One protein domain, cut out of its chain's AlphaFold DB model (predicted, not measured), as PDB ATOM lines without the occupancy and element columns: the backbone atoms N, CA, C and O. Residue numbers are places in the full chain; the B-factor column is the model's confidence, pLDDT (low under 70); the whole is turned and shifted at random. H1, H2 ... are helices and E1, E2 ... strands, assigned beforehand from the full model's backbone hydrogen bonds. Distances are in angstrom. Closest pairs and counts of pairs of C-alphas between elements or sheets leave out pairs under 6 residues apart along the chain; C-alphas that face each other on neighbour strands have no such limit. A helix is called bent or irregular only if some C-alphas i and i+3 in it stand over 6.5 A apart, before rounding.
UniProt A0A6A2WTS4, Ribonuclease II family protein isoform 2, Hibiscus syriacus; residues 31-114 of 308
ATOM      1  N   GLY A  31     115.302 -25.863  77.512       53.34
ATOM      2  CA  GLY A  31     114.567 -24.952  76.637       53.34
ATOM      3  C   GLY A  31     114.961 -23.487  76.838       53.34
ATOM      4  O   GLY A  31     114.432 -22.624  76.148       53.34
ATOM      5  N   GLY A  32     115.831 -23.193  77.812       54.88
ATOM      6  CA  GLY A  32     116.247 -21.843  78.176       54.88
ATOM      7  C   GLY A  32     115.149 -21.005  78.836       54.88
ATOM      8  O   GLY A  32     115.486 -20.038  79.485       54.88
ATOM      9  N   ALA A  33     113.865 -21.355  78.731       58.53
ATOM     10  CA  ALA A  33     112.755 -20.567  79.265       58.53
ATOM     11  C   ALA A  33     112.572 -20.712  80.787       58.53
ATOM     12  O   ALA A  33     112.492 -21.829  81.300       58.53
ATOM     13  N   ALA A  34     112.368 -19.591  81.487       54.97
ATOM     14  CA  ALA A  34     112.093 -19.554  82.929       54.97
ATOM     15  C   ALA A  34     110.815 -20.322  83.329       54.97
ATOM     16  O   ALA A  34     110.705 -20.835  84.440       54.97
ATOM     17  N   ALA A  35     109.853 -20.449  82.409       54.81
ATOM     18  CA  ALA A  35     108.616 -21.205  82.606       54.81
ATOM     19  C   ALA A  35     108.775 -22.729  82.408       54.81
ATOM     20  O   ALA A  35     107.803 -23.477  82.564       54.81
ATOM     21  N   CYS A  36     109.968 -23.214  82.041       53.91
ATOM     22  CA  CYS A  36     110.212 -24.637  81.847       53.91
ATOM     23  C   CYS A  36     110.242 -25.376  83.194       53.91
ATOM     24  O   CYS A  36     111.260 -25.413  83.874       53.91
ATOM     25  N   LYS A  37     109.138 -26.040  83.552       54.09
ATOM     26  CA  LYS A  37     109.030 -26.866  84.775       54.09
ATOM     27  C   LYS A  37     109.830 -28.179  84.728       54.09
ATOM     28  O   LYS A  37     109.834 -28.922  85.702       54.09
ATOM     29  N   THR A  38     110.431 -28.491  83.584       53.09
ATOM     30  CA  THR A  38     111.162 -29.738  83.299       53.09
ATOM     31  C   THR A  38     112.676 -29.544  83.191       53.09
ATOM     32  O   THR A  38     113.385 -30.517  82.985       53.09
ATOM     33  N   CYS A  39     113.169 -28.309  83.308       53.66
ATOM     34  CA  CYS A  39     114.571 -27.943  83.139       53.66
ATOM     35  C   CYS A  39     115.174 -27.534  84.512       53.66
ATOM     36  O   CYS A  39     114.655 -26.618  85.138       53.66
ATOM     37  N   ASP A  40     116.261 -28.158  84.975       49.78
ATOM     38  CA  ASP A  40     117.076 -27.829  86.177       49.78
ATOM     39  C   ASP A  40     118.099 -26.662  85.969       49.78
ATOM     40  O   ASP A  40     119.207 -26.794  85.456       49.78
ATOM     41  N   THR A  41     117.728 -25.439  86.338       53.16
ATOM     42  CA  THR A  41     118.403 -24.158  86.003       53.16
ATOM     43  C   THR A  41     119.861 -23.960  86.486       53.16
ATOM     44  O   THR A  41     120.383 -22.849  86.420       53.16
ATOM     45  N   SER A  42     120.549 -25.004  86.944       48.16
ATOM     46  CA  SER A  42     121.866 -24.984  87.591       48.16
ATOM     47  C   SER A  42     123.081 -24.858  86.651       48.16
ATOM     48  O   SER A  42     124.179 -24.572  87.128       48.16
ATOM     49  N   THR A  43     122.927 -25.049  85.331       44.59
ATOM     50  CA  THR A  43     124.062 -25.186  84.380       44.59
ATOM     51  C   THR A  43     124.061 -24.241  83.168       44.59
ATOM     52  O   THR A  43     124.993 -24.295  82.363       44.59
ATOM     53  N   SER A  44     123.081 -23.341  83.019       51.09
ATOM     54  CA  SER A  44     123.005 -22.397  81.889       51.09
ATOM     55  C   SER A  44     122.948 -20.934  82.333       51.09
ATOM     56  O   SER A  44     122.474 -20.635  83.426       51.09
ATOM     57  N   ASN A  45     123.373 -20.020  81.448       54.56
ATOM     58  CA  ASN A  45     123.132 -18.575  81.566       54.56
ATOM     59  C   ASN A  45     121.658 -18.272  81.892       54.56
ATOM     60  O   ASN A  45     120.784 -19.106  81.639       54.56
ATOM     61  N   ALA A  46     121.410 -17.082  82.456       58.53
ATOM     62  CA  ALA A  46     120.102 -16.640  82.931       58.53
ATOM     63  C   ALA A  46     118.968 -17.046  81.964       58.53
ATOM     64  O   ALA A  46     119.087 -16.814  80.756       58.53
ATOM     65  N   PRO A  47     117.889 -17.673  82.470       63.88
ATOM     66  CA  PRO A  47     116.840 -18.202  81.617       63.88
ATOM     67  C   PRO A  47     116.162 -17.084  80.813       63.88
ATOM     68  O   PRO A  47     115.931 -15.984  81.317       63.88
ATOM     69  N   LEU A  48     115.831 -17.397  79.560       67.94
ATOM     70  CA  LEU A  48     114.971 -16.616  78.687       67.94
ATOM     71  C   LEU A  48     113.667 -16.293  79.414       67.94
ATOM     72  O   LEU A  48     113.028 -17.157  80.032       67.94
ATOM     73  N   ASP A  49     113.279 -15.035  79.315       71.31
ATOM     74  CA  ASP A  49     112.051 -14.531  79.887       71.31
ATOM     75  C   ASP A  49     110.882 -14.917  78.979       71.31
ATOM     76  O   ASP A  49     110.768 -14.450  77.846       71.31
ATOM     77  N   ALA A  50     110.014 -15.794  79.483       63.34
ATOM     78  CA  ALA A  50     108.839 -16.262  78.755       63.34
ATOM     79  C   ALA A  50     107.722 -15.205  78.668       63.34
ATOM     80  O   ALA A  50     106.796 -15.382  77.877       63.34
ATOM     81  N   ALA A  51     107.778 -14.145  79.485       66.81
ATOM     82  CA  ALA A  51     106.806 -13.052  79.467       66.81
ATOM     83  C   ALA A  51     107.175 -11.952  78.455       66.81
ATOM     84  O   ALA A  51     106.307 -11.174  78.056       66.81
ATOM     85  N   SER A  52     108.437 -11.915  78.020       72.81
ATOM     86  CA  SER A  52     108.970 -10.940  77.067       72.81
ATOM     87  C   SER A  52     109.080 -11.540  75.655       72.81
ATOM     88  O   SER A  52     109.283 -12.750  75.517       72.81
ATOM     89  N   PRO A  53     108.972 -10.735  74.578       73.06
ATOM     90  CA  PRO A  53     109.201 -11.199  73.211       73.06
ATOM     91  C   PRO A  53     110.575 -11.860  73.060       73.06
ATOM     92  O   PRO A  53     111.574 -11.368  73.584       73.06
ATOM     93  N   LEU A  54     110.616 -12.969  72.323       77.62
ATOM     94  CA  LEU A  54     111.845 -13.689  72.015       77.62
ATOM     95  C   LEU A  54     112.373 -13.246  70.651       77.62
ATOM     96  O   LEU A  54     111.654 -13.335  69.653       77.62
ATOM     97  N   VAL A  55     113.636 -12.835  70.583       80.81
ATOM     98  CA  VAL A  55     114.260 -12.429  69.316       80.81
ATOM     99  C   VAL A  55     115.085 -13.582  68.753       80.81
ATOM    100  O   VAL A  55     116.068 -13.999  69.357       80.81
ATOM    101  N   VAL A  56     114.721 -14.110  67.582       81.81
ATOM    102  CA  VAL A  56     115.556 -15.095  66.871       81.81
ATOM    103  C   VAL A  56     116.472 -14.349  65.913       81.81
ATOM    104  O   VAL A  56     116.001 -13.705  64.979       81.81
ATOM    105  N   LEU A  57     117.778 -14.426  66.154       84.69
ATOM    106  CA  LEU A  57     118.761 -13.664  65.390       84.69
ATOM    107  C   LEU A  57     119.151 -14.395  64.104       84.69
ATOM    108  O   LEU A  57     119.506 -15.577  64.127       84.69
ATOM    109  N   ASP A  58     119.125 -13.666  62.989       85.56
ATOM    110  CA  ASP A  58     119.659 -14.118  61.709       85.56
ATOM    111  C   ASP A  58     121.104 -13.639  61.485       85.56
ATOM    112  O   ASP A  58     121.632 -12.771  62.187       85.56
ATOM    113  N   SER A  59     121.758 -14.223  60.483       85.12
ATOM    114  CA  SER A  59     123.152 -13.928  60.157       85.12
ATOM    115  C   SER A  59     123.373 -12.481  59.699       85.12
ATOM    116  O   SER A  59     124.423 -11.916  59.996       85.12
ATOM    117  N   ASN A  60     122.423 -11.862  58.995       87.38
ATOM    118  CA  ASN A  60     122.560 -10.499  58.477       87.38
ATOM    119  C   ASN A  60     122.445  -9.460  59.593       87.38
ATOM    120  O   ASN A  60     123.274  -8.554  59.643       87.38
ATOM    121  N   VAL A  61     121.488  -9.621  60.510       87.12
ATOM    122  CA  VAL A  61     121.337  -8.769  61.698       87.12
ATOM    123  C   VAL A  61     122.619  -8.803  62.521       87.12
ATOM    124  O   VAL A  61     123.157  -7.759  62.873       87.12
ATOM    125  N   ILE A  62     123.187  -9.989  62.749       90.94
ATOM    126  CA  ILE A  62     124.443 -10.106  63.498       90.94
ATOM    127  C   ILE A  62     125.602  -9.450  62.739       90.94
ATOM    128  O   ILE A  62     126.402  -8.745  63.342       90.94
ATOM    129  N   LEU A  63     125.718  -9.656  61.426       87.88
ATOM    130  CA  LEU A  63     126.835  -9.117  60.641       87.88
ATOM    131  C   LEU A  63     126.790  -7.600  60.467       87.88
ATOM    132  O   LEU A  63     127.845  -6.973  60.421       87.88
ATOM    133  N   GLN A  64     125.597  -7.028  60.327       90.00
ATOM    134  CA  GLN A  64     125.411  -5.616  59.995       90.00
ATOM    135  C   GLN A  64     125.102  -4.752  61.219       90.00
ATOM    136  O   GLN A  64     125.326  -3.547  61.172       90.00
ATOM    137  N   GLN A  65     124.571  -5.339  62.294       90.00
ATOM    138  CA  GLN A  65     124.009  -4.607  63.435       90.00
ATOM    139  C   GLN A  65     124.491  -5.169  64.780       90.00
ATOM    140  O   GLN A  65     123.779  -5.094  65.779       90.00
ATOM    141  N   ILE A  66     125.709  -5.720  64.845       89.50
ATOM    142  CA  ILE A  66     126.270  -6.246  66.101       89.50
ATOM    143  C   ILE A  66     126.310  -5.194  67.220       89.50
ATOM    144  O   ILE A  66     126.043  -5.533  68.367       89.50
ATOM    145  N   ASP A  67     126.554  -3.922  66.890       89.19
ATOM    146  CA  ASP A  67     126.591  -2.827  67.870       89.19
ATOM    147  C   ASP A  67     125.217  -2.611  68.532       89.19
ATOM    148  O   ASP A  67     125.132  -2.287  69.714       89.19
ATOM    149  N   LEU A  68     124.122  -2.848  67.794       87.00
ATOM    150  CA  LEU A  68     122.763  -2.812  68.342       87.00
ATOM    151  C   LEU A  68     122.540  -3.966  69.328       87.00
ATOM    152  O   LEU A  68     121.906  -3.771  70.360       87.00
ATOM    153  N   LEU A  69     123.074  -5.154  69.025       86.50
ATOM    154  CA  LEU A  69     122.949  -6.345  69.873       86.50
ATOM    155  C   LEU A  69     123.780  -6.262  71.162       86.50
ATOM    156  O   LEU A  69     123.471  -6.959  72.125       86.50
ATOM    157  N   GLU A  70     124.816  -5.424  71.192       87.06
ATOM    158  CA  GLU A  70     125.595  -5.128  72.402       87.06
ATOM    159  C   GLU A  70     124.881  -4.153  73.345       87.06
ATOM    160  O   GLU A  70     125.287  -4.002  74.498       87.06
ATOM    161  N   ASN A  71     123.802  -3.504  72.893       85.00
ATOM    162  CA  ASN A  71     123.006  -2.645  73.754       85.00
ATOM    163  C   ASN A  71     122.332  -3.487  74.860       85.00
ATOM    164  O   ASN A  71     121.642  -4.452  74.536       85.00
ATOM    165  N   PRO A  72     122.443  -3.110  76.148       80.75
ATOM    166  CA  PRO A  72     121.795  -3.829  77.249       80.75
ATOM    167  C   PRO A  72     120.269  -3.951  77.129       80.75
ATOM    168  O   PRO A  72     119.677  -4.843  77.725       80.75
ATOM    169  N   SER A  73     119.631  -3.063  76.360       81.31
ATOM    170  CA  SER A  73     118.190  -3.112  76.069       81.31
ATOM    171  C   SER A  73     117.810  -4.278  75.148       81.31
ATOM    172  O   SER A  73     116.641  -4.641  75.073       81.31
ATOM    173  N   MET A  74     118.784  -4.839  74.424       80.44
ATOM    174  CA  MET A  74     118.622  -6.034  73.605       80.44
ATOM    175  C   MET A  74     119.014  -7.255  74.441       80.44
ATOM    176  O   MET A  74     120.171  -7.684  74.456       80.44
ATOM    177  N   ASP A  75     118.036  -7.822  75.143       79.00
ATOM    178  CA  ASP A  75     118.141  -9.108  75.828       79.00
ATOM    179  C   ASP A  75     117.153 -10.133  75.232       79.00
ATOM    180  O   ASP A  75     116.508  -9.892  74.212       79.00
ATOM    181  N   ASN A  76     117.091 -11.331  75.814       80.19
ATOM    182  CA  ASN A  76     116.111 -12.364  75.458       80.19
ATOM    183  C   ASN A  76     116.171 -12.864  73.995       80.19
ATOM    184  O   ASN A  76     115.152 -12.997  73.305       80.19
ATOM    185  N   ALA A  77     117.381 -13.169  73.516       81.69
ATOM    186  CA  ALA A  77     117.622 -13.580  72.136       81.69
ATOM    187  C   ALA A  77     118.033 -15.055  72.007       81.69
ATOM    188  O   ALA A  77     118.762 -15.603  72.837       81.69
ATOM    189  N   VAL A  78     117.616 -15.698  70.914       82.31
ATOM    190  CA  VAL A  78     118.029 -17.051  70.531       82.31
ATOM    191  C   VAL A  78     118.948 -17.001  69.323       82.31
ATOM    192  O   VAL A  78     118.603 -16.491  68.257       82.31
ATOM    193  N   LEU A  79     120.119 -17.605  69.494       81.62
ATOM    194  CA  LEU A  79     121.147 -17.758  68.477       81.62
ATOM    195  C   LEU A  79     121.172 -19.197  67.989       81.62
ATOM    196  O   LEU A  79     121.464 -20.119  68.749       81.62
ATOM    197  N   LEU A  80     120.934 -19.417  66.701       79.75
ATOM    198  CA  LEU A  80     121.103 -20.747  66.126       79.75
ATOM    199  C   LEU A  80     122.595 -21.041  65.923       79.75
ATOM    200  O   LEU A  80     123.338 -20.229  65.375       79.75
ATOM    201  N   SER A  81     123.035 -22.244  66.290       77.38
ATOM    202  CA  SER A  81     124.414 -22.698  66.028       77.38
ATOM    203  C   SER A  81     124.822 -22.606  64.548       77.38
ATOM    204  O   SER A  81     125.983 -22.335  64.244       77.38
ATOM    205  N   VAL A  82     123.872 -22.782  63.622       74.00
ATOM    206  CA  VAL A  82     124.092 -22.615  62.174       74.00
ATOM    207  C   VAL A  82     124.380 -21.153  61.818       74.00
ATOM    208  O   VAL A  82     125.324 -20.893  61.077       74.00
ATOM    209  N   VAL A  83     123.628 -20.214  62.397       83.38
ATOM    210  CA  VAL A  83     123.828 -18.767  62.217       83.38
ATOM    211  C   VAL A  83     125.193 -18.348  62.765       83.38
ATOM    212  O   VAL A  83     125.957 -17.681  62.075       83.38
ATOM    213  N   LEU A  84     125.572 -18.824  63.957       85.56
ATOM    214  CA  LEU A  84     126.902 -18.559  64.519       85.56
ATOM    215  C   LEU A  84     128.036 -19.073  63.623       85.56
ATOM    216  O   LEU A  84     129.046 -18.389  63.468       85.56
ATOM    217  N   ASN A  85     127.878 -20.253  63.019       78.19
ATOM    218  CA  ASN A  85     128.857 -20.780  62.068       78.19
ATOM    219  C   ASN A  85     128.927 -19.943  60.784       78.19
ATOM    220  O   ASN A  85     130.015 -19.738  60.254       78.19
ATOM    221  N   GLU A  86     127.799 -19.435  60.287       84.12
ATOM    222  CA  GLU A  86     127.788 -18.543  59.125       84.12
ATOM    223  C   GLU A  86     128.511 -17.221  59.425       84.12
ATOM    224  O   GLU A  86     129.372 -16.800  58.650       84.12
ATOM    225  N   VAL A  87     128.223 -16.604  60.575       90.75
ATOM    226  CA  VAL A  87     128.893 -15.377  61.032       90.75
ATOM    227  C   VAL A  87     130.393 -15.616  61.199       90.75
ATOM    228  O   VAL A  87     131.183 -14.810  60.718       90.75
ATOM    229  N   LYS A  88     130.797 -16.749  61.794       90.38
ATOM    230  CA  LYS A  88     132.206 -17.164  61.916       90.38
ATOM    231  C   LYS A  88     132.921 -17.163  60.567       90.38
ATOM    232  O   LYS A  88     134.019 -16.629  60.453       90.38
ATOM    233  N   ASN A  89     132.285 -17.740  59.551       86.62
ATOM    234  CA  ASN A  89     132.871 -17.859  58.220       86.62
ATOM    235  C   ASN A  89     132.934 -16.518  57.474       86.62
ATOM    236  O   ASN A  89     133.819 -16.333  56.646       86.62
ATOM    237  N   LYS A  90     132.005 -15.593  57.744       89.62
ATOM    238  CA  LYS A  90     131.946 -14.284  57.076       89.62
ATOM    239  C   LYS A  90     132.793 -13.215  57.763       89.62
ATOM    240  O   LYS A  90     133.417 -12.408  57.084       89.62
ATOM    241  N   ASN A  91     132.796 -13.175  59.093       90.88
ATOM    242  CA  ASN A  91     133.498 -12.158  59.865       90.88
ATOM    243  C   ASN A  91     133.852 -12.675  61.272       90.88
ATOM    244  O   ASN A  91     133.032 -12.666  62.194       90.88
ATOM    245  N   MET A  92     135.113 -13.079  61.450       90.56
ATOM    246  CA  MET A  92     135.619 -13.601  62.726       90.56
ATOM    247  C   MET A  92     135.562 -12.586  63.876       90.56
ATOM    248  O   MET A  92     135.368 -12.989  65.022       90.56
ATOM    249  N   ALA A  93     135.709 -11.287  63.596       92.06
ATOM    250  CA  ALA A  93     135.639 -10.255  64.629       92.06
ATOM    251  C   ALA A  93     134.216 -10.153  65.195       92.06
ATOM    252  O   ALA A  93     134.027 -10.214  66.410       92.06
ATOM    253  N   VAL A  94     133.208 -10.107  64.319       92.06
ATOM    254  CA  VAL A  94     131.793 -10.117  64.720       92.06
ATOM    255  C   VAL A  94     131.426 -11.424  65.427       92.06
ATOM    256  O   VAL A  94     130.731 -11.397  66.439       92.06
ATOM    257  N   TYR A  95     131.943 -12.566  64.960       92.25
ATOM    258  CA  TYR A  95     131.745 -13.856  65.628       92.25
ATOM    259  C   TYR A  95     132.249 -13.859  67.075       92.25
ATOM    260  O   TYR A  95     131.554 -14.332  67.976       92.25
ATOM    261  N   ASN A  96     133.447 -13.324  67.318       90.81
ATOM    262  CA  ASN A  96     133.991 -13.247  68.670       90.81
ATOM    263  C   ASN A  96     133.129 -12.345  69.567       90.81
ATOM    264  O   ASN A  96     132.884 -12.705  70.718       90.81
ATOM    265  N   ARG A  97     132.601 -11.237  69.028       92.69
ATOM    266  CA  ARG A  97     131.692 -10.318  69.739       92.69
ATOM    267  C   ARG A  97     130.368 -10.986  70.120       92.69
ATOM    268  O   ARG A  97     130.026 -11.033  71.297       92.69
ATOM    269  N   ILE A  98     129.666 -11.614  69.172       90.12
ATOM    270  CA  ILE A  98     128.399 -12.312  69.470       90.12
ATOM    271  C   ILE A  98     128.603 -13.528  70.392       90.12
ATOM    272  O   ILE A  98     127.735 -13.884  71.194       90.12
ATOM    273  N   ARG A  99     129.782 -14.161  70.341       86.94
ATOM    274  CA  ARG A  99     130.151 -15.232  71.271       86.94
ATOM    275  C   ARG A  99     130.401 -14.704  72.688       86.94
ATOM    276  O   ARG A  99     129.995 -15.354  73.648       86.94
ATOM    277  N   ALA A 100     131.015 -13.531  72.824       86.94
ATOM    278  CA  ALA A 100     131.154 -12.858  74.112       86.94
ATOM    279  C   ALA A 100     129.777 -12.478  74.686       86.94
ATOM    280  O   ALA A 100     129.499 -12.774  75.843       86.94
ATOM    281  N   LEU A 101     128.866 -11.952  73.859       85.62
ATOM    282  CA  LEU A 101     127.486 -11.665  74.276       85.62
ATOM    283  C   LEU A 101     126.733 -12.915  74.741       85.62
ATOM    284  O   LEU A 101     126.080 -12.887  75.775       85.62
ATOM    285  N   SER A 102     126.870 -14.038  74.033       79.81
ATOM    286  CA  SER A 102     126.199 -15.291  74.421       79.81
ATOM    287  C   SER A 102     126.773 -15.974  75.663       79.81
ATOM    288  O   SER A 102     126.157 -16.898  76.188       79.81
ATOM    289  N   THR A 103     127.935 -15.532  76.149       78.56
ATOM    290  CA  THR A 103     128.531 -15.991  77.415       78.56
ATOM    291  C   THR A 103     128.350 -14.987  78.552       78.56
ATOM    292  O   THR A 103     128.617 -15.329  79.701       78.56
ATOM    293  N   ASN A 104     127.863 -13.779  78.258       78.25
ATOM    294  CA  ASN A 104     127.625 -12.741  79.248       78.25
ATOM    295  C   ASN A 104     126.306 -13.013  80.001       78.25
ATOM    296  O   ASN A 104     125.252 -13.004  79.374       78.25
ATOM    297  N   PRO A 105     126.317 -13.198  81.332       70.25
ATOM    298  CA  PRO A 105     125.106 -13.485  82.104       70.25
ATOM    299  C   PRO A 105     124.093 -12.327  82.140       70.25
ATOM    300  O   PRO A 105     122.928 -12.567  82.449       70.25
ATOM    301  N   LEU A 106     124.509 -11.093  81.822       70.88
ATOM    302  CA  LEU A 106     123.617  -9.931  81.722       70.88
ATOM    303  C   LEU A 106     122.806  -9.925  80.421       70.88
ATOM    304  O   LEU A 106     121.695  -9.404  80.396       70.88
ATOM    305  N   HIS A 107     123.336 -10.530  79.355       71.88
ATOM    306  CA  HIS A 107     122.622 -10.698  78.095       71.88
ATOM    307  C   HIS A 107     122.027 -12.108  78.065       71.88
ATOM    308  O   HIS A 107     122.746 -13.099  77.977       71.88
ATOM    309  N   LYS A 108     120.694 -12.226  78.127       75.25
ATOM    310  CA  LYS A 108     119.972 -13.516  78.065       75.25
ATOM    311  C   LYS A 108     119.998 -14.104  76.645       75.25
ATOM    312  O   LYS A 108     118.968 -14.226  75.986       75.25
ATOM    313  N   PHE A 109     121.191 -14.381  76.128       80.81
ATOM    314  CA  PHE A 109     121.428 -14.876  74.777       80.81
ATOM    315  C   PHE A 109     121.638 -16.385  74.839       80.81
ATOM    316  O   PHE A 109     122.647 -16.870  75.353       80.81
ATOM    317  N   TYR A 110     120.688 -17.142  74.299       76.81
ATOM    318  CA  TYR A 110     120.723 -18.597  74.337       76.81
ATOM    319  C   TYR A 110     121.183 -19.182  73.002       76.81
ATOM    320  O   TYR A 110     120.556 -18.964  71.962       76.81
ATOM    321  N   VAL A 111     122.266 -19.965  73.021       72.88
ATOM    322  CA  VAL A 111     122.756 -20.659  71.822       72.88
ATOM    323  C   VAL A 111     122.046 -21.998  71.659       72.88
ATOM    324  O   VAL A 111     122.308 -22.972  72.362       72.88
ATOM    325  N   PHE A 112     121.190 -22.070  70.653       70.00
ATOM    326  CA  PHE A 112     120.432 -23.255  70.308       70.00
ATOM    327  C   PHE A 112     121.275 -24.226  69.463       70.00
ATOM    328  O   PHE A 112     121.572 -23.993  68.282       70.00
ATOM    329  N   ASN A 113     121.679 -25.344  70.074       60.25
ATOM    330  CA  ASN A 113     122.537 -26.364  69.455       60.25
ATOM    331  C   ASN A 113     122.050 -27.800  69.734       60.25
ATOM    332  O   ASN A 113     122.783 -28.625  70.284       60.25
ATOM    333  N   ILE A 114     120.800 -28.102  69.369       62.22
ATOM    334  CA  ILE A 114     120.179 -29.410  69.655       62.22
ATOM    335  C   ILE A 114     120.113 -30.369  68.457       62.22
ATOM    336  O   ILE A 114     119.889 -31.557  68.657       62.22
TER     337      ILE A 114
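What this domain is: This is residues 31 to 114 of the 308 residues of the protein "Ribonuclease II family protein isoform 2" of Hibiscus syriacus (UniProt A0A6A2WTS4). A small parallel sheet, E1 E2 E3, has a helix, H3, over one face, while H1 and H2 meet H3 near the far end of H2; a long loop, residues 31 to 54, makes the opposite end of the longest axis. The printed part has 84 residues, with elements in the order E1 H1 E2 H2 H3 E3, a mixed class. It is compact, with a radius of gyration of the C-alphas of 12.6 A, and spans 38 by 26 by 18 A.

How they stand to each other: Start at inner strand E2, residues 77 to 80. Edge strand E1, residues 55 to 57, is its parallel neighbour, with N 78 and O 55 2.8 A apart. On its other side is edge strand E3, residues 109 to 112, also parallel, with N 112 and O 79 at 2.7 A. H3, residues 92 to 103, stands up from the sheet over E3, at a height over the sheet of 11.3 A, on a local plane fitted to only just enough C-alphas, 6; with the sheet it makes two layers, a helix on one face. H1, residues 59 to 69, and H2, residues 81 to 90, only graze the sheet. H2 and H3 form a helical hairpin: they touch at Lys 88 and Tyr 95, their closest C-alphas, 5.0 A apart, at a shallow tilt of 29 degrees, opposite ways. H1 touches H2, about perpendicular at 89 degrees, closest at C-alphas 59 and 83, 5.3 A. E1, H1, E2 and E2, H2 H3, E3 are strand-helix-strand units, parallel neighbour strands joined through helices, with right-handed crossovers. Every O i to N i+4 pair is within hydrogen-bond range in H2 and H3; in H1, 5 of 7 are.

Where its parts are: Find C-alpha 55, where E1 begins, at (114.260, -12.429, 69.316). H1 is irregular, C-alphas 64 and 67 being 8.4 A apart. H2 runs 14.4 A and H3 16.5 A from first to last C-alpha. E3 ends at C-alpha 112, (120.432, -23.255, 70.308).

The domain as a whole: The two C-alphas farthest apart, of Lys 37 and Lys 90, are 38.1 A apart. The printed part has no cut, and no link between named elements is long. Look for pLDDT under 70 at residues 31 to 48, 50 to 51 and 113 to 114.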